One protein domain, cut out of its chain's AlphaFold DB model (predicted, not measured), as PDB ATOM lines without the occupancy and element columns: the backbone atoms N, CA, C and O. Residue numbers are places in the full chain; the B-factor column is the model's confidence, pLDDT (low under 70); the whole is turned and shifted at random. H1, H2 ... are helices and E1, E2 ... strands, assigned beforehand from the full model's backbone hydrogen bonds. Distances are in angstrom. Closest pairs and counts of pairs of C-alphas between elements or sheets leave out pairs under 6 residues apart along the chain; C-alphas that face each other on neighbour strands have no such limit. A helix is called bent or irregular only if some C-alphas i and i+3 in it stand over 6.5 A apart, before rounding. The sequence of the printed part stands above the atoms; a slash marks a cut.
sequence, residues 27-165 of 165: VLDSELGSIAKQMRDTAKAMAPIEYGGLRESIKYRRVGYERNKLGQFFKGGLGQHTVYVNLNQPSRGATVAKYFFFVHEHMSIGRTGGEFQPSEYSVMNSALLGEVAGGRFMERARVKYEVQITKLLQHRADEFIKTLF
ATOM      1  N   VAL A  27     174.641 136.594 123.577       87.00
ATOM      2  CA  VAL A  27     173.279 136.085 123.356       87.00
ATOM      3  C   VAL A  27     172.997 134.937 124.320       87.00
ATOM      4  O   VAL A  27     172.021 134.997 125.067       87.00
ATOM      5  N   LEU A  28     173.896 133.949 124.374       88.44
ATOM      6  CA  LEU A  28     173.760 132.799 125.261       88.44
ATOM      7  C   LEU A  28     173.719 133.219 126.741       88.44
ATOM      8  O   LEU A  28     172.876 132.734 127.490       88.44
ATOM      9  N   ASP A  29     174.567 134.161 127.161       88.69
ATOM     10  CA  ASP A  29     174.537 134.727 128.516       88.69
ATOM     11  C   ASP A  29     173.189 135.391 128.849       88.69
ATOM     12  O   ASP A  29     172.606 135.156 129.911       88.69
ATOM     13  N   SER A  30     172.646 136.187 127.926       90.00
ATOM     14  CA  SER A  30     171.343 136.831 128.112       90.00
ATOM     15  C   SER A  30     170.218 135.801 128.266       90.00
ATOM     16  O   SER A  30     169.339 135.958 129.119       90.00
ATOM     17  N   GLU A  31     170.245 134.733 127.471       92.94
ATOM     18  CA  GLU A  31     169.247 133.663 127.518       92.94
ATOM     19  C   GLU A  31     169.344 132.832 128.795       92.94
ATOM     20  O   GLU A  31     168.332 132.626 129.467       92.94
ATOM     21  N   LEU A  32     170.555 132.437 129.196       92.69
ATOM     22  CA  LEU A  32     170.796 131.761 130.473       92.69
ATOM     23  C   LEU A  32     170.372 132.643 131.654       92.69
ATOM     24  O   LEU A  32     169.743 132.166 132.599       92.69
ATOM     25  N   GLY A  33     170.635 133.949 131.579       93.81
ATOM     26  CA  GLY A  33     170.163 134.919 132.558       93.81
ATOM     27  C   GLY A  33     168.640 135.042 132.610       93.81
ATOM     28  O   GLY A  33     168.081 135.222 133.694       93.81
ATOM     29  N   SER A  34     167.956 134.929 131.470       95.25
ATOM     30  CA  SER A  34     166.492 134.890 131.404       95.25
ATOM     31  C   SER A  34     165.946 133.625 132.067       95.25
ATOM     32  O   SER A  34     165.115 133.720 132.972       95.25
ATOM     33  N   ILE A  35     166.492 132.456 131.716       95.69
ATOM     34  CA  ILE A  35     166.111 131.169 132.310       95.69
ATOM     35  C   ILE A  35     166.338 131.179 133.825       95.69
ATOM     36  O   ILE A  35     165.460 130.782 134.585       95.69
ATOM     37  N   ALA A  36     167.472 131.698 134.300       96.00
ATOM     38  CA  ALA A  36     167.755 131.781 135.730       96.00
ATOM     39  C   ALA A  36     166.759 132.690 136.480       96.00
ATOM     40  O   ALA A  36     166.362 132.383 137.605       96.00
ATOM     41  N   LYS A  37     166.316 133.800 135.871       97.44
ATOM     42  CA  LYS A  37     165.263 134.654 136.452       97.44
ATOM     43  C   LYS A  37     163.921 133.928 136.506       97.44
ATOM     44  O   LYS A  37     163.261 133.992 137.538       97.44
ATOM     45  N   GLN A  38     163.554 133.211 135.447       97.19
ATOM     46  CA  GLN A  38     162.333 132.407 135.424       97.19
ATOM     47  C   GLN A  38     162.378 131.297 136.480       97.19
ATOM     48  O   GLN A  38     161.446 131.162 137.264       97.19
ATOM     49  N   MET A  39     163.504 130.589 136.603       97.81
ATOM     50  CA  MET A  39     163.723 129.578 137.639       97.81
ATOM     51  C   MET A  39     163.585 130.157 139.051       97.81
ATOM     52  O   MET A  39     162.940 129.551 139.905       97.81
ATOM     53  N   ARG A  40     164.138 131.352 139.300       97.81
ATOM     54  CA  ARG A  40     163.932 132.094 140.555       97.81
ATOM     55  C   ARG A  40     162.447 132.370 140.795       97.81
ATOM     56  O   ARG A  40     161.977 132.181 141.912       97.81
ATOM     57  N   ASP A  41     161.723 132.839 139.785       97.88
ATOM     58  CA  ASP A  41     160.313 133.215 139.922       97.88
ATOM     59  C   ASP A  41     159.411 131.995 140.138       97.88
ATOM     60  O   ASP A  41     158.537 132.029 141.002       97.88
ATOM     61  N   THR A  42     159.705 130.875 139.482       97.94
ATOM     62  CA  THR A  42     159.079 129.581 139.767       97.94
ATOM     63  C   THR A  42     159.378 129.096 141.182       97.94
ATOM     64  O   THR A  42     158.460 128.694 141.892       97.94
ATOM     65  N   ALA A  43     160.631 129.172 141.642       97.94
ATOM     66  CA  ALA A  43     160.972 128.803 143.017       97.94
ATOM     67  C   ALA A  43     160.204 129.665 144.034       97.94
ATOM     68  O   ALA A  43     159.699 129.147 145.027       97.94
ATOM     69  N   LYS A  44     160.037 130.968 143.765       97.62
ATOM     70  CA  LYS A  44     159.183 131.853 144.574       97.62
ATOM     71  C   LYS A  44     157.720 131.441 144.541       97.62
ATOM     72  O   LYS A  44     157.085 131.440 145.588       97.62
ATOM     73  N   ALA A  45     157.194 131.105 143.370       97.25
ATOM     74  CA  ALA A  45     155.819 130.657 143.216       97.25
ATOM     75  C   ALA A  45     155.559 129.335 143.954       97.25
ATOM     76  O   ALA A  45     154.474 129.160 144.496       97.25
ATOM     77  N   MET A  46     156.545 128.438 144.037       97.56
ATOM     78  CA  MET A  46     156.473 127.180 144.794       97.56
ATOM     79  C   MET A  46     156.720 127.348 146.303       97.56
ATOM     80  O   MET A  46     156.265 126.523 147.093       97.56
ATOM     81  N   ALA A  47     157.438 128.385 146.730       96.62
ATOM     82  CA  ALA A  47     157.694 128.619 148.147       96.62
ATOM     83  C   ALA A  47     156.415 129.080 148.878       96.62
ATOM     84  O   ALA A  47     155.645 129.876 148.327       96.62
ATOM     85  N   PRO A  48     156.179 128.639 150.124       94.19
ATOM     86  CA  PRO A  48     155.036 129.087 150.919       94.19
ATOM     87  C   PRO A  48     155.146 130.573 151.309       94.19
ATOM     88  O   PRO A  48     156.237 131.103 151.526       94.19
ATOM     89  N   ILE A  49     154.002 131.251 151.403       92.56
ATOM     90  CA  ILE A  49     153.856 132.693 151.669       92.56
ATOM     91  C   ILE A  49     153.820 132.998 153.161       92.56
ATOM     92  O   ILE A  49     154.286 134.056 153.583       92.56
ATOM     93  N   GLU A  50     153.270 132.094 153.975       89.94
ATOM     94  CA  GLU A  50     153.120 132.318 155.417       89.94
ATOM     95  C   GLU A  50     154.469 132.525 156.128       89.94
ATOM     96  O   GLU A  50     154.543 133.233 157.136       89.94
ATOM     97  N   TYR A  51     155.553 132.008 155.540       87.38
ATOM     98  CA  TYR A  51     156.934 132.255 155.941       87.38
ATOM     99  C   TYR A  51     157.443 133.533 155.278       87.38
ATOM    100  O   TYR A  51     158.289 133.489 154.381       87.38
ATOM    101  N   GLY A  52     156.894 134.676 155.704       80.25
ATOM    102  CA  GLY A  52     157.245 135.994 155.163       80.25
ATOM    103  C   GLY A  52     158.759 136.167 155.013       80.25
ATOM    104  O   GLY A  52     159.525 135.578 155.766       80.25
ATOM    105  N   GLY A  53     159.235 136.900 154.011       87.19
ATOM    106  CA  GLY A  53     160.669 137.039 153.738       87.19
ATOM    107  C   GLY A  53     161.292 135.859 152.980       87.19
ATOM    108  O   GLY A  53     162.336 136.049 152.354       87.19
ATOM    109  N   LEU A  54     160.681 134.662 152.975       92.81
ATOM    110  CA  LEU A  54     161.211 133.500 152.249       92.81
ATOM    111  C   LEU A  54     161.199 133.729 150.739       92.81
ATOM    112  O   LEU A  54     162.242 133.640 150.094       92.81
ATOM    113  N   ARG A  55     160.042 134.077 150.168       94.50
ATOM    114  CA  ARG A  55     159.925 134.365 148.730       94.50
ATOM    115  C   ARG A  55     160.841 135.515 148.329       94.50
ATOM    116  O   ARG A  55     161.508 135.466 147.298       94.50
ATOM    117  N   GLU A  56     160.934 136.541 149.161       94.25
ATOM    118  CA  GLU A  56     161.791 137.697 148.928       94.25
ATOM    119  C   GLU A  56     163.272 137.317 148.972       94.25
ATOM    120  O   GLU A  56     164.066 137.911 148.239       94.25
ATOM    121  N   SER A  57     163.646 136.330 149.787       96.25
ATOM    122  CA  SER A  57     165.018 135.843 149.925       96.25
ATOM    123  C   SER A  57     165.503 134.991 148.756       96.25
ATOM    124  O   SER A  57     166.711 134.846 148.597       96.25
ATOM    125  N   ILE A  58     164.612 134.487 147.900       97.38
ATOM    126  CA  ILE A  58     165.001 133.772 146.682       97.38
ATOM    127  C   ILE A  58     165.483 134.807 145.657       97.38
ATOM    128  O   ILE A  58     164.712 135.590 145.085       97.38
ATOM    129  N   LYS A  59     166.797 134.858 145.454       97.00
ATOM    130  CA  LYS A  59     167.487 135.856 144.637       97.00
ATOM    131  C   LYS A  59     168.145 135.217 143.421       97.00
ATOM    132  O   LYS A  59     168.392 134.020 143.354       97.00
ATOM    133  N   TYR A  60     168.459 136.082 142.466       95.81
ATOM    134  CA  TYR A  60     169.275 135.782 141.300       95.81
ATOM    135  C   TYR A  60     170.509 136.685 141.327       95.81
ATOM    136  O   TYR A  60     170.403 137.868 141.664       95.81
ATOM    137  N   ARG A  61     171.669 136.139 140.964       92.19
ATOM    138  CA  ARG A  61     172.914 136.879 140.751       92.19
ATOM    139  C   ARG A  61     173.585 136.365 139.483       92.19
ATOM    140  O   ARG A  61     173.690 135.160 139.290       92.19
ATOM    141  N   ARG A  62     174.081 137.288 138.659       89.88
ATOM    142  CA  ARG A  62     175.074 136.997 137.620       89.88
ATOM    143  C   ARG A  62     176.451 137.362 138.156       89.88
ATOM    144  O   ARG A  62     176.643 138.496 138.596       89.88
ATOM    145  N   VAL A  63     177.387 136.427 138.116       83.12
ATOM    146  CA  VAL A  63     178.806 136.650 138.401       83.12
ATOM    147  C   VAL A  63     179.533 136.570 137.066       83.12
ATOM    148  O   VAL A  63     179.577 135.514 136.454       83.12
ATOM    149  N   GLY A  64     180.031 137.696 136.561       65.56
ATOM    150  CA  GLY A  64     180.577 137.757 135.199       65.56
ATOM    151  C   GLY A  64     181.588 138.875 135.013       65.56
ATOM    152  O   GLY A  64     181.560 139.552 133.993       65.56
ATOM    153  N   TYR A  65     182.409 139.122 136.032       62.03
ATOM    154  CA  TYR A  65     183.526 140.053 135.938       62.03
ATOM    155  C   TYR A  65     184.802 139.252 135.707       62.03
ATOM    156  O   TYR A  65     185.451 138.829 136.661       62.03
ATOM    157  N   GLU A  66     185.152 139.047 134.442       61.28
ATOM    158  CA  GLU A  66     186.505 138.641 134.081       61.28
ATOM    159  C   GLU A  66     187.367 139.888 133.864       61.28
ATOM    160  O   GLU A  66     186.885 140.965 133.489       61.28
ATOM    161  N   ARG A  67     188.664 139.759 134.141       60.44
ATOM    162  CA  ARG A  67     189.645 140.770 133.752       60.44
ATOM    163  C   ARG A  67     190.115 140.438 132.341       60.44
ATOM    164  O   ARG A  67     190.487 139.300 132.077       60.44
ATOM    165  N   ASN A  68     190.114 141.413 131.435       67.94
ATOM    166  CA  ASN A  68     190.736 141.225 130.124       67.94
ATOM    167  C   ASN A  68     192.262 141.025 130.275       67.94
ATOM    168  O   ASN A  68     192.822 141.180 131.362       67.94
ATOM    169  N   LYS A  69     192.970 140.740 129.172       70.25
ATOM    170  CA  LYS A  69     194.445 140.594 129.164       70.25
ATOM    171  C   LYS A  69     195.204 141.832 129.681       70.25
ATOM    172  O   LYS A  69     196.398 141.743 129.935       70.25
ATOM    173  N   LEU A  70     194.521 142.969 129.829       79.12
ATOM    174  CA  LEU A  70     195.038 144.235 130.351       79.12
ATOM    175  C   LEU A  70     194.631 144.477 131.819       79.12
ATOM    176  O   LEU A  70     194.814 145.573 132.341       79.12
ATOM    177  N   GLY A  71     194.035 143.487 132.491       72.94
ATOM    178  CA  GLY A  71     193.618 143.582 133.890       72.94
ATOM    179  C   GLY A  71     192.343 144.399 134.133       72.94
ATOM    180  O   GLY A  71     191.943 144.550 135.292       72.94
ATOM    181  N   GLN A  72     191.698 144.907 133.078       78.31
ATOM    182  CA  GLN A  72     190.498 145.739 133.157       78.31
ATOM    183  C   GLN A  72     189.251 144.867 133.291       78.31
ATOM    184  O   GLN A  72     189.132 143.840 132.624       78.31
ATOM    185  N   PHE A  73     188.301 145.305 134.117       64.75
ATOM    186  CA  PHE A  73     187.003 144.649 134.226       64.75
ATOM    187  C   PHE A  73     186.271 144.704 132.886       64.75
ATOM    188  O   PHE A  73     185.968 145.783 132.373       64.75
ATOM    189  N   PHE A  74     185.982 143.534 132.328       64.38
ATOM    190  CA  PHE A  74     185.239 143.391 131.089       64.38
ATOM    191  C   PHE A  74     183.859 142.806 131.392       64.38
ATOM    192  O   PHE A  74     183.724 141.863 132.167       64.38
ATOM    193  N   LYS A  75     182.818 143.409 130.809       60.06
ATOM    194  CA  LYS A  75     181.414 143.012 131.020       60.06
ATOM    195  C   LYS A  75     180.957 141.895 130.069       60.06
ATOM    196  O   LYS A  75     179.865 141.366 130.255       60.06
ATOM    197  N   GLY A  76     181.741 141.572 129.040       56.16
ATOM    198  CA  GLY A  76     181.376 140.567 128.040       56.16
ATOM    199  C   GLY A  76     181.846 139.159 128.406       56.16
ATOM    200  O   GLY A  76     182.776 138.992 129.190       56.16
ATOM    201  N   GLY A  77     181.197 138.161 127.810       63.97
ATOM    202  CA  GLY A  77     181.471 136.743 128.057       63.97
ATOM    203  C   GLY A  77     180.377 136.046 128.866       63.97
ATOM    204  O   GLY A  77     179.458 136.686 129.381       63.97
ATOM    205  N   LEU A  78     180.481 134.718 128.945       72.06
ATOM    206  CA  LEU A  78     179.552 133.863 129.680       72.06
ATOM    207  C   LEU A  78     179.767 134.033 131.186       72.06
ATOM    208  O   LEU A  78     180.806 133.662 131.722       72.06
ATOM    209  N   GLY A  79     178.779 134.604 131.867       78.00
ATOM    210  CA  GLY A  79     178.759 134.705 133.315       78.00
ATOM    211  C   GLY A  79     178.195 133.447 133.972       78.00
ATOM    212  O   GLY A  79     177.406 132.699 133.399       78.00
ATOM    213  N   GLN A  80     178.543 133.245 135.239       85.69
ATOM    214  CA  GLN A  80     177.863 132.280 136.089       85.69
ATOM    215  C   GLN A  80     176.538 132.879 136.580       85.69
ATOM    216  O   GLN A  80     176.508 133.900 137.272       85.69
ATOM    217  N   HIS A  81     175.429 132.232 136.233       91.19
ATOM    218  CA  HIS A  81     174.091 132.604 136.683       91.19
ATOM    219  C   HIS A  81     173.686 131.731 137.873       91.19
ATOM    220  O   HIS A  81     173.579 130.513 137.753       91.19
ATOM    221  N   THR A  82     173.447 132.347 139.029       92.06
ATOM    222  CA  THR A  82     173.137 131.638 140.275       92.06
ATOM    223  C   THR A  82     171.790 132.086 140.824       92.06
ATOM    224  O   THR A  82     171.551 133.280 141.024       92.06
ATOM    225  N   VAL A  83     170.926 131.117 141.118       96.00
ATOM    226  CA  VAL A  83     169.709 131.310 141.914       96.00
ATOM    227  C   VAL A  83     169.971 130.740 143.299       96.00
ATOM    228  O   VAL A  83     170.449 129.618 143.425       96.00
ATOM    229  N   TYR A  84     169.717 131.531 144.333       96.00
ATOM    230  CA  TYR A  84     170.076 131.192 145.708       96.00
ATOM    231  C   TYR A  84     169.072 131.776 146.692       96.00
ATOM    232  O   TYR A  84     168.324 132.699 146.364       96.00
ATOM    233  N   VAL A  85     169.095 131.267 147.919       96.44
ATOM    234  CA  VAL A  85     168.312 131.809 149.028       96.44
ATOM    235  C   VAL A  85     169.221 132.652 149.913       96.44
ATOM    236  O   VAL A  85     170.237 132.176 150.417       96.44
ATOM    237  N   ASN A  86     168.885 133.928 150.095       96.06
ATOM    238  CA  ASN A  86     169.571 134.800 151.041       96.06
ATOM    239  C   ASN A  86     169.129 134.462 152.470       96.06
ATOM    240  O   ASN A  86     168.179 135.048 152.987       96.06
ATOM    241  N   LEU A  87     169.837 133.540 153.119       94.12
ATOM    242  CA  LEU A  87     169.519 133.088 154.478       94.12
ATOM    243  C   LEU A  87     169.599 134.213 155.524       94.12
ATOM    244  O   LEU A  87     168.902 134.167 156.536       94.12
ATOM    245  N   ASN A  88     170.384 135.257 155.255       94.06
ATOM    246  CA  ASN A  88     170.528 136.420 156.131       94.06
ATOM    247  C   ASN A  88     169.428 137.470 155.926       94.06
ATOM    248  O   ASN A  88     169.450 138.508 156.582       94.06
ATOM    249  N   GLN A  89     168.473 137.236 155.018       93.19
ATOM    250  CA  GLN A  89     167.337 138.126 154.807       93.19
ATOM    251  C   GLN A  89     166.527 138.242 156.113       93.19
ATOM    252  O   GLN A  89     166.058 137.220 156.623       93.19
ATOM    253  N   PRO A  90     166.333 139.460 156.651       89.12
ATOM    254  CA  PRO A  90     165.472 139.664 157.805       89.12
ATOM    255  C   PRO A  90     164.018 139.308 157.481       89.12
ATOM    256  O   PRO A  90     163.507 139.660 156.415       89.12
ATOM    257  N   SER A  91     163.354 138.642 158.423       86.81
ATOM    258  CA  SER A  91     161.934 138.310 158.391       86.81
ATOM    259  C   SER A  91     161.359 138.240 159.804       86.81
ATOM    260  O   SER A  91     161.862 137.483 160.629       86.81
ATOM    261  N   ARG A  92     160.295 139.013 160.076       78.62
ATOM    262  CA  ARG A  92     159.483 138.974 161.314       78.62
ATOM    263  C   ARG A  92     160.301 138.716 162.597       78.62
ATOM    264  O   ARG A  92     160.062 137.754 163.315       78.62
ATOM    265  N   GLY A  93     161.290 139.571 162.873       78.88
ATOM    266  CA  GLY A  93     162.118 139.486 164.089       78.88
ATOM    267  C   GLY A  93     163.201 138.394 164.081       78.88
ATOM    268  O   GLY A  93     163.874 138.184 165.087       78.88
ATOM    269  N   ALA A  94     163.399 137.707 162.960       85.00
ATOM    270  CA  ALA A  94     164.413 136.681 162.750       85.00
ATOM    271  C   ALA A  94     165.061 136.813 161.359       85.00
ATOM    272  O   ALA A  94     164.823 137.770 160.625       85.00
ATOM    273  N   THR A  95     165.904 135.848 160.996       92.38
ATOM    274  CA  THR A  95     166.428 135.675 159.638       92.38
ATOM    275  C   THR A  95     165.800 134.446 158.990       92.38
ATOM    276  O   THR A  95     165.414 133.498 159.681       92.38
ATOM    277  N   VAL A  96     165.736 134.441 157.657       93.00
ATOM    278  CA  VAL A  96     165.256 133.299 156.857       93.00
ATOM    279  C   VAL A  96     165.963 131.991 157.223       93.00
ATOM    280  O   VAL A  96     165.340 130.931 157.218       93.00
ATOM    281  N   ALA A  97     167.240 132.062 157.611       92.75
ATOM    282  CA  ALA A  97     168.035 130.920 158.055       92.75
ATOM    283  C   ALA A  97     167.336 130.051 159.114       92.75
ATOM    284  O   ALA A  97     167.489 128.834 159.084       92.75
ATOM    285  N   LYS A  98     166.553 130.652 160.028       91.12
ATOM    286  CA  LYS A  98     165.928 129.921 161.144       91.12
ATOM    287  C   LYS A  98     164.912 128.870 160.702       91.12
ATOM    288  O   LYS A  98     164.716 127.892 161.412       91.12
ATOM    289  N   TYR A  99     164.244 129.087 159.573       90.62
ATOM    290  CA  TYR A  99     163.153 128.223 159.122       90.62
ATOM    291  C   TYR A  99     163.351 127.683 157.707       90.62
ATOM    292  O   TYR A  99     162.667 126.732 157.343       90.62
ATOM    293  N   PHE A 100     164.278 128.238 156.913       93.94
ATOM    294  CA  PHE A 100     164.506 127.807 155.532       93.94
ATOM    295  C   PHE A 100     164.703 126.296 155.422       93.94
ATOM    296  O   PHE A 100     164.004 125.670 154.638       93.94
ATOM    297  N   PHE A 101     165.606 125.720 156.224       93.06
ATOM    298  CA  PHE A 101     165.900 124.288 156.173       93.06
ATOM    299  C   PHE A 101     164.642 123.445 156.407       93.06
ATOM    300  O   PHE A 101     164.330 122.573 155.605       93.06
ATOM    301  N   PHE A 102     163.870 123.763 157.450       92.38
ATOM    302  CA  PHE A 102     162.648 123.029 157.767       92.38
ATOM    303  C   PHE A 102     161.602 123.140 156.660       92.38
ATOM    304  O   PHE A 102     161.068 122.129 156.214       92.38
ATOM    305  N   VAL A 103     161.345 124.357 156.180       94.00
ATOM    306  CA  VAL A 103     160.383 124.606 155.099       94.00
ATOM    307  C   VAL A 103     160.807 123.919 153.806       94.00
ATOM    308  O   VAL A 103     159.980 123.344 153.108       94.00
ATOM    309  N   HIS A 104     162.089 123.974 153.474       95.62
ATOM    310  CA  HIS A 104     162.606 123.430 152.230       95.62
ATOM    311  C   HIS A 104     162.671 121.901 152.245       95.62
ATOM    312  O   HIS A 104     162.217 121.276 151.297       95.62
ATOM    313  N   GLU A 105     163.164 121.282 153.313       94.31
ATOM    314  CA  GLU A 105     163.368 119.827 153.345       94.31
ATOM    315  C   GLU A 105     162.139 119.045 153.818       94.31
ATOM    316  O   GLU A 105     161.873 117.956 153.315       94.31
ATOM    317  N   HIS A 106     161.373 119.583 154.772       92.38
ATOM    318  CA  HIS A 106     160.358 118.802 155.488       92.38
ATOM    319  C   HIS A 106     158.915 119.168 155.143       92.38
ATOM    320  O   HIS A 106     158.007 118.415 155.491       92.38
ATOM    321  N   MET A 107     158.667 120.303 154.483       94.31
ATOM    322  CA  MET A 107     157.298 120.674 154.119       94.31
ATOM    323  C   MET A 107     156.769 119.773 153.004       94.31
ATOM    324  O   MET A 107     157.413 119.613 151.963       94.31
ATOM    325  N   SER A 108     155.556 119.248 153.172       94.25
ATOM    326  CA  SER A 108     154.887 118.486 152.120       94.25
ATOM    327  C   SER A 108     154.655 119.332 150.866       94.25
ATOM    328  O   SER A 108     154.522 120.556 150.920       94.25
ATOM    329  N   ILE A 109     154.565 118.675 149.712       92.25
ATOM    330  CA  ILE A 109     154.160 119.327 148.465       92.25
ATOM    331  C   ILE A 109     152.632 119.367 148.424       92.25
ATOM    332  O   ILE A 109     151.962 118.332 148.430       92.25
ATOM    333  N   GLY A 110     152.076 120.575 148.392       90.12
ATOM    334  CA  GLY A 110     150.654 120.799 148.607       90.12
ATOM    335  C   GLY A 110     150.225 120.281 149.978       90.12
ATOM    336  O   GLY A 110     151.031 120.161 150.898       90.12
ATOM    337  N   ARG A 111     148.951 119.921 150.110       86.50
ATOM    338  CA  ARG A 111     148.379 119.386 151.357       86.50
ATOM    339  C   ARG A 111     148.226 117.869 151.310       86.50
ATOM    340  O   ARG A 111     147.160 117.322 151.568       86.50
ATOM    341  N   THR A 112     149.296 117.186 150.921       78.88
ATOM    342  CA  THR A 112     149.341 115.723 150.807       78.88
ATOM    343  C   THR A 112     149.703 115.078 152.153       78.88
ATOM    344  O   THR A 112     150.788 114.543 152.334       78.88
ATOM    345  N   GLY A 113     148.793 115.166 153.130       66.25
ATOM    346  CA  GLY A 113     148.730 114.271 154.302       66.25
ATOM    347  C   GLY A 113     149.884 114.276 155.324       66.25
ATOM    348  O   GLY A 113     149.838 113.471 156.246       66.25
ATOM    349  N   GLY A 114     150.893 115.145 155.204       74.75
ATOM    350  CA  GLY A 114     151.989 115.259 156.184       74.75
ATOM    351  C   GLY A 114     151.641 116.119 157.407       74.75
ATOM    352  O   GLY A 114     150.700 116.903 157.360       74.75
ATOM    353  N   GLU A 115     152.416 116.024 158.492       79.00
ATOM    354  CA  GLU A 115     152.236 116.879 159.685       79.00
ATOM    355  C   GLU A 115     152.653 118.338 159.440       79.00
ATOM    356  O   GLU A 115     152.127 119.260 160.063       79.00
ATOM    357  N   PHE A 116     153.572 118.566 158.498       90.81
ATOM    358  CA  PHE A 116     154.087 119.888 158.160       90.81
ATOM    359  C   PHE A 116     153.717 120.268 156.723       90.81
ATOM    360  O   PHE A 116     154.373 119.866 155.761       90.81
ATOM    361  N   GLN A 117     152.633 121.035 156.586       93.81
ATOM    362  CA  GLN A 117     152.023 121.378 155.299       93.81
ATOM    363  C   GLN A 117     152.059 122.889 155.032       93.81
ATOM    364  O   GLN A 117     152.012 123.680 155.978       93.81
ATOM    365  N   PRO A 118     152.082 123.314 153.755       94.06
ATOM    366  CA  PRO A 118     151.808 124.694 153.395       94.06
ATOM    367  C   PRO A 118     150.365 125.072 153.756       94.06
ATOM    368  O   PRO A 118     149.439 124.254 153.698       94.06
ATOM    369  N   SER A 119     150.156 126.350 154.063       94.62
ATOM    370  CA  SER A 119     148.813 126.896 154.268       94.62
ATOM    371  C   SER A 119     147.928 126.737 153.021       94.62
ATOM    372  O   SER A 119     148.412 126.698 151.886       94.62
ATOM    373  N   GLU A 120     146.604 126.693 153.215       94.88
ATOM    374  CA  GLU A 120     145.625 126.723 152.111       94.88
ATOM    375  C   GLU A 120     145.860 127.919 151.186       94.88
ATOM    376  O   GLU A 120     145.871 127.774 149.965       94.88
ATOM    377  N   TYR A 121     146.146 129.082 151.773       94.44
ATOM    378  CA  TYR A 121     146.433 130.298 151.027       94.44
ATOM    379  C   TYR A 121     147.661 130.152 150.120       94.44
ATOM    380  O   TYR A 121     147.624 130.555 148.957       94.44
ATOM    381  N   SER A 122     148.732 129.528 150.615       95.06
ATOM    382  CA  SER A 122     149.914 129.232 149.803       95.06
ATOM    383  C   SER A 122     149.602 128.293 148.651       95.06
ATOM    384  O   SER A 122     150.006 128.572 147.526       95.06
ATOM    385  N   VAL A 123     148.848 127.219 148.900       95.56
ATOM    386  CA  VAL A 123     148.450 126.277 147.844       95.56
ATOM    387  C   VAL A 123     147.623 126.977 146.770       95.56
ATOM    388  O   VAL A 123     147.931 126.836 145.587       95.56
ATOM    389  N   MET A 124     146.628 127.773 147.165       95.56
ATOM    390  CA  MET A 124     145.799 128.534 146.230       95.56
ATOM    391  C   MET A 124     146.629 129.532 145.421       95.56
ATOM    392  O   MET A 124     146.495 129.605 144.202       95.56
ATOM    393  N   ASN A 125     147.518 130.286 146.071       95.62
ATOM    394  CA  ASN A 125     148.343 131.270 145.381       95.62
ATOM    395  C   ASN A 125     149.327 130.623 144.401       95.62
ATOM    396  O   ASN A 125     149.466 131.098 143.278       95.62
ATOM    397  N   SER A 126     149.988 129.535 144.797       94.88
ATOM    398  CA  SER A 126     150.857 128.788 143.891       94.88
ATOM    399  C   SER A 126     150.074 128.236 142.704       94.88
ATOM    400  O   SER A 126     150.550 128.352 141.577       94.88
ATOM    401  N   ALA A 127     148.856 127.729 142.924       95.19
ATOM    402  CA  ALA A 127     148.005 127.225 141.850       95.19
ATOM    403  C   ALA A 127     147.632 128.323 140.838       95.19
ATOM    404  O   ALA A 127     147.682 128.076 139.634       95.19
ATOM    405  N   LEU A 128     147.353 129.553 141.295       95.06
ATOM    406  CA  LEU A 128     147.144 130.715 140.413       95.06
ATOM    407  C   LEU A 128     148.378 131.045 139.557       95.06
ATOM    408  O   LEU A 128     148.246 131.603 138.472       95.06
ATOM    409  N   LEU A 129     149.570 130.696 140.039       93.62
ATOM    410  CA  LEU A 129     150.840 130.854 139.328       93.62
ATOM    411  C   LEU A 129     151.232 129.602 138.522       93.62
ATOM    412  O   LEU A 129     152.328 129.555 137.969       93.62
ATOM    413  N   GLY A 130     150.360 128.589 138.450       95.12
ATOM    414  CA  GLY A 130     150.618 127.336 137.736       95.12
ATOM    415  C   GLY A 130     151.629 126.415 138.426       95.12
ATOM    416  O   GLY A 130     152.235 125.569 137.769       95.12
ATOM    417  N   GLU A 131     151.835 126.577 139.733       96.38
ATOM    418  CA  GLU A 131     152.772 125.792 140.537       96.38
ATOM    419  C   GLU A 131     152.087 125.164 141.762       96.38
ATOM    420  O   GLU A 131     150.955 125.482 142.115       96.38
ATOM    421  N   VAL A 132     152.797 124.277 142.461       95.56
ATOM    422  CA  VAL A 132     152.321 123.679 143.722       95.56
ATOM    423  C   VAL A 132     153.227 124.118 144.864       95.56
ATOM    424  O   VAL A 132     154.438 123.869 144.801       95.56
ATOM    425  N   ALA A 133     152.637 124.739 145.890       96.31
ATOM    426  CA  ALA A 133     153.338 125.185 147.092       96.31
ATOM    427  C   ALA A 133     153.977 124.011 147.845       96.31
ATOM    428  O   ALA A 133     153.420 122.915 147.836       96.31
ATOM    429  N   GLY A 134     155.086 124.231 148.544       94.81
ATOM    430  CA  GLY A 134     155.614 123.264 149.509       94.81
ATOM    431  C   GLY A 134     157.127 123.136 149.482       94.81
ATOM    432  O   GLY A 134     157.817 123.992 148.930       94.81
ATOM    433  N   GLY A 135     157.627 122.052 150.072       95.12
ATOM    434  CA  GLY A 135     159.055 121.767 150.154       95.12
ATOM    435  C   GLY A 135     159.719 121.513 148.801       95.12
ATOM    436  O   GLY A 135     159.081 121.374 147.747       95.12
ATOM    437  N   ARG A 136     161.049 121.462 148.854       96.06
ATOM    438  CA  ARG A 136     161.982 121.222 147.751       96.06
ATOM    439  C   ARG A 136     161.782 122.183 146.584       96.06
ATOM    440  O   ARG A 136     161.980 121.833 145.424       96.06
ATOM    441  N   PHE A 137     161.322 123.401 146.871       96.25
ATOM    442  CA  PHE A 137     160.935 124.379 145.852       96.25
ATOM    443  C   PHE A 137     162.130 124.822 144.991       96.25
ATOM    444  O   PHE A 137     161.956 125.063 143.797       96.25
ATOM    445  N   MET A 138     163.347 124.858 145.547       97.31
ATOM    446  CA  MET A 138     164.568 125.131 144.775       97.31
ATOM    447  C   MET A 138     164.926 123.976 143.828       97.31
ATOM    448  O   MET A 138     165.198 124.225 142.654       97.31
ATOM    449  N   GLU A 139     164.896 122.717 144.282       96.50
ATOM    450  CA  GLU A 139     165.210 121.559 143.431       96.50
ATOM    451  C   GLU A 139     164.130 121.345 142.379       96.50
ATOM    452  O   GLU A 139     164.446 121.064 141.226       96.50
ATOM    453  N   ARG A 140     162.858 121.514 142.743       96.38
ATOM    454  CA  ARG A 140     161.735 121.397 141.807       96.38
ATOM    455  C   ARG A 140     161.811 122.455 140.714       96.38
ATOM    456  O   ARG A 140     161.635 122.121 139.543       96.38
ATOM    457  N   ALA A 141     162.132 123.699 141.070       96.56
ATOM    458  CA  ALA A 141     162.400 124.736 140.084       96.56
ATOM    459  C   ALA A 141     163.602 124.361 139.203       96.56
ATOM    460  O   ALA A 141     163.493 124.419 137.981       96.56
ATOM    461  N   ARG A 142     164.715 123.897 139.788       95.62
ATOM    462  CA  ARG A 142     165.897 123.450 139.028       95.62
ATOM    463  C   ARG A 142     165.542 122.381 137.996       95.62
ATOM    464  O   ARG A 142     165.843 122.554 136.820       95.62
ATOM    465  N   VAL A 143     164.864 121.315 138.417       95.06
ATOM    466  CA  VAL A 143     164.465 120.197 137.546       95.06
ATOM    467  C   VAL A 143     163.564 120.675 136.403       95.06
ATOM    468  O   VAL A 143     163.747 120.253 135.263       95.06
ATOM    469  N   LYS A 144     162.634 121.606 136.666       93.94
ATOM    470  CA  LYS A 144     161.742 122.171 135.636       93.94
ATOM    471  C   LYS A 144     162.503 122.909 134.525       93.94
ATOM    472  O   LYS A 144     162.085 122.863 133.368       93.94
ATOM    473  N   TYR A 145     163.610 123.573 134.861       94.75
ATOM    474  CA  TYR A 145     164.399 124.368 133.911       94.75
ATOM    475  C   TYR A 145     165.630 123.648 133.349       94.75
ATOM    476  O   TYR A 145     166.142 124.067 132.314       94.75
ATOM    477  N   GLU A 146     166.069 122.539 133.945       92.25
ATOM    478  CA  GLU A 146     167.208 121.737 133.472       92.25
ATOM    479  C   GLU A 146     167.036 121.295 132.010       92.25
ATOM    480  O   GLU A 146     167.925 121.496 131.185       92.25
ATOM    481  N   VAL A 147     165.843 120.816 131.646       90.12
ATOM    482  CA  VAL A 147     165.524 120.434 130.258       90.12
ATOM    483  C   VAL A 147     165.584 121.633 129.306       90.12
ATOM    484  O   VAL A 147     166.013 121.493 128.161       90.12
ATOM    485  N   GLN A 148     165.157 122.817 129.755       90.62
ATOM    486  CA  GLN A 148     165.172 124.029 128.930       90.62
ATOM    487  C   GLN A 148     166.601 124.507 128.669       90.62
ATOM    488  O   GLN A 148     166.922 124.861 127.537       90.62
ATOM    489  N   ILE A 149     167.464 124.459 129.688       91.19
ATOM    490  CA  ILE A 149     168.884 124.802 129.563       91.19
ATOM    491  C   ILE A 149     169.563 123.860 128.566       91.19
ATOM    492  O   ILE A 149     170.227 124.330 127.645       91.19
ATOM    493  N   THR A 150     169.351 122.548 128.687       90.69
ATOM    494  CA  THR A 150     169.939 121.568 127.762       90.69
ATOM    495  C   THR A 150     169.503 121.818 126.319       90.69
ATOM    496  O   THR A 150     170.345 121.871 125.424       90.69
ATOM    497  N   LYS A 151     168.203 122.053 126.084       91.38
ATOM    498  CA  LYS A 151     167.679 122.374 124.745       91.38
ATOM    499  C   LYS A 151     168.269 123.665 124.182       91.38
ATOM    500  O   LYS A 151     168.609 123.709 123.004       91.38
ATOM    501  N   LEU A 152     168.404 124.697 125.015       91.62
ATOM    502  CA  LEU A 152     169.016 125.962 124.624       91.62
ATOM    503  C   LEU A 152     170.472 125.762 124.185       91.62
ATOM    504  O   LEU A 152     170.862 126.227 123.115       91.62
ATOM    505  N   LEU A 153     171.266 125.059 124.997       89.56
ATOM    506  CA  LEU A 153     172.677 124.804 124.704       89.56
ATOM    507  C   LEU A 153     172.844 124.009 123.408       89.56
ATOM    508  O   LEU A 153     173.695 124.352 122.589       89.56
ATOM    509  N   GLN A 154     172.001 122.999 123.193       91.00
ATOM    510  CA  GLN A 154     172.025 122.194 121.977       91.00
ATOM    511  C   GLN A 154     171.648 123.019 120.738       91.00
ATOM    512  O   GLN A 154     172.383 123.021 119.756       91.00
ATOM    513  N   HIS A 155     170.577 123.814 120.817       91.19
ATOM    514  CA  HIS A 155     170.170 124.716 119.738       91.19
ATOM    515  C   HIS A 155     171.281 125.711 119.359       91.19
ATOM    516  O   HIS A 155     171.570 125.908 118.179       91.19
ATOM    517  N   ARG A 156     171.940 126.323 120.353       88.19
ATOM    518  CA  ARG A 156     173.037 127.272 120.107       88.19
ATOM    519  C   ARG A 156     174.292 126.591 119.560       88.19
ATOM    520  O   ARG A 156     174.969 127.180 118.720       88.19
ATOM    521  N   ALA A 157     174.583 125.357 119.970       87.50
ATOM    522  CA  ALA A 157     175.661 124.568 119.377       87.50
ATOM    523  C   ALA A 157     175.395 124.273 117.888       87.50
ATOM    524  O   ALA A 157     176.289 124.451 117.060       87.50
ATOM    525  N   ASP A 158     174.162 123.916 117.525       89.88
ATOM    526  CA  ASP A 158     173.788 123.657 116.130       89.88
ATOM    527  C   ASP A 158     173.895 124.920 115.259       89.88
ATOM    528  O   ASP A 158     174.393 124.873 114.132       89.88
ATOM    529  N   GLU A 159     173.459 126.074 115.771       88.06
ATOM    530  CA  GLU A 159     173.613 127.360 115.080       88.06
ATOM    531  C   GLU A 159     175.080 127.763 114.897       88.06
ATOM    532  O   GLU A 159     175.451 128.306 113.849       88.06
ATOM    533  N   PHE A 160     175.923 127.478 115.890       84.94
ATOM    534  CA  PHE A 160     177.358 127.717 115.804       84.94
ATOM    535  C   PHE A 160     177.986 126.900 114.672       84.94
ATOM    536  O   PHE A 160     178.683 127.457 113.821       84.94
ATOM    537  N   ILE A 161     177.677 125.600 114.606       84.38
ATOM    538  CA  ILE A 161     178.173 124.693 113.561       84.38
ATOM    539  C   ILE A 161     177.722 125.169 112.174       84.38
ATOM    540  O   ILE A 161     178.558 125.303 111.283       84.38
ATOM    541  N   LYS A 162     176.439 125.521 112.002       85.88
ATOM    542  CA  LYS A 162     175.895 126.068 110.737       85.88
ATOM    543  C   LYS A 162     176.503 127.410 110.325       85.88
ATOM    544  O   LYS A 162     176.404 127.817 109.173       85.88
ATOM    545  N   THR A 163     177.055 128.164 111.271       81.62
ATOM    546  CA  THR A 163     177.725 129.430 110.954       81.62
ATOM    547  C   THR A 163     179.147 129.176 110.447       81.62
ATOM    548  O   THR A 163     179.632 129.917 109.584       81.62
ATOM    549  N   LEU A 164     179.799 128.122 110.946       75.38
ATOM    550  CA  LEU A 164     181.154 127.720 110.566       75.38
ATOM    551  C   LEU A 164     181.216 127.005 109.211       75.38
ATOM    552  O   LEU A 164     182.096 127.337 108.415       75.38
ATOM    553  N   PHE A 165     180.286 126.085 108.945       69.19
ATOM    554  CA  PHE A 165     180.224 125.274 107.723       69.19
ATOM    555  C   PHE A 165     179.071 125.734 106.831       69.19
ATOM    556  O   PHE A 165     179.341 126.049 105.651       69.19
TER     557      PHE A 165
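Overview. This is residues 27 to 165 of the 165 residues of an uncharacterized protein of Acinetobacter baumannii NIPH 601 (UniProt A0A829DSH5). A two-stranded hairpin, E1 and E2, runs along one side of the long helix H1, and the bent helix H5 runs back along another side of H1. H4 meets the end of H1 at residues 45 to 46, while H3, apart from both H1 and H4, is close to H2 and to the first arm of H5; residues 157 to 165, the last of the printed part, stick out. The printed part has 139 residues, in the order H1 H2 E1 E2 H3 H4 H5, mostly helix, with one antiparallel sheet, E1 - E2. It is loose, with a radius of gyration of the C-alphas of 18.4 A, and elongated, spanning 58 by 34 by 21 A.

Along the chain. E1 is residues 58 to 63 and E2 residues 80 to 85. H1, residues 27 to 46, is 28.7 A long from C-alpha 27 at (173.279, 136.085, 123.356). H2 is residues 54 to 57, H3 97 to 106, H4 120 to 128. H5, residues 137 to 164, was assigned as one helix by its hydrogen bonds but is bent: C-alphas 144 and 147 are 6.8 A apart. Its arms are H5a, residues 137 to 144, and H5b, residues 147 to 164, 26.2 A long, ending at C-alpha 164 (181.154, 127.720, 110.566). H3 is irregular: C-alphas 98 and 101 are 7.5 A apart.

Arrangement. The hairpin's N 61 and O 82 are within hydrogen-bond range at 2.9 A. The closest C-alphas of H1 and E2 are Arg 40 and Val 83, 6.0 A. H1, the hub, touches H5a, closest C-alphas Ala 43 and Ala 141, 5.2 A, and H5b at a shallow tilt of 8 degrees, opposite ways. H1 and H4 only just touch, only at their ends, with 3 pairs of C-alphas within 8 A. H1 and H2 only just touch too, also with 3. H3 is close but not clearly touching H5a. Every O i to N i+4 pair is within range in H1, H4, H5a and H5b; in H3, 4 of 6; H2 is too short.

Size, cuts and confidence. The C-alphas farthest apart, Gly 93 and Phe 165, are 60.9 A apart. The printed part has no cut. The links E1 to E2, E2 to H3 and H3 to H4 are long. Confidence is under 70 at residues 64 to 68, 73 to 77, 113 and 165.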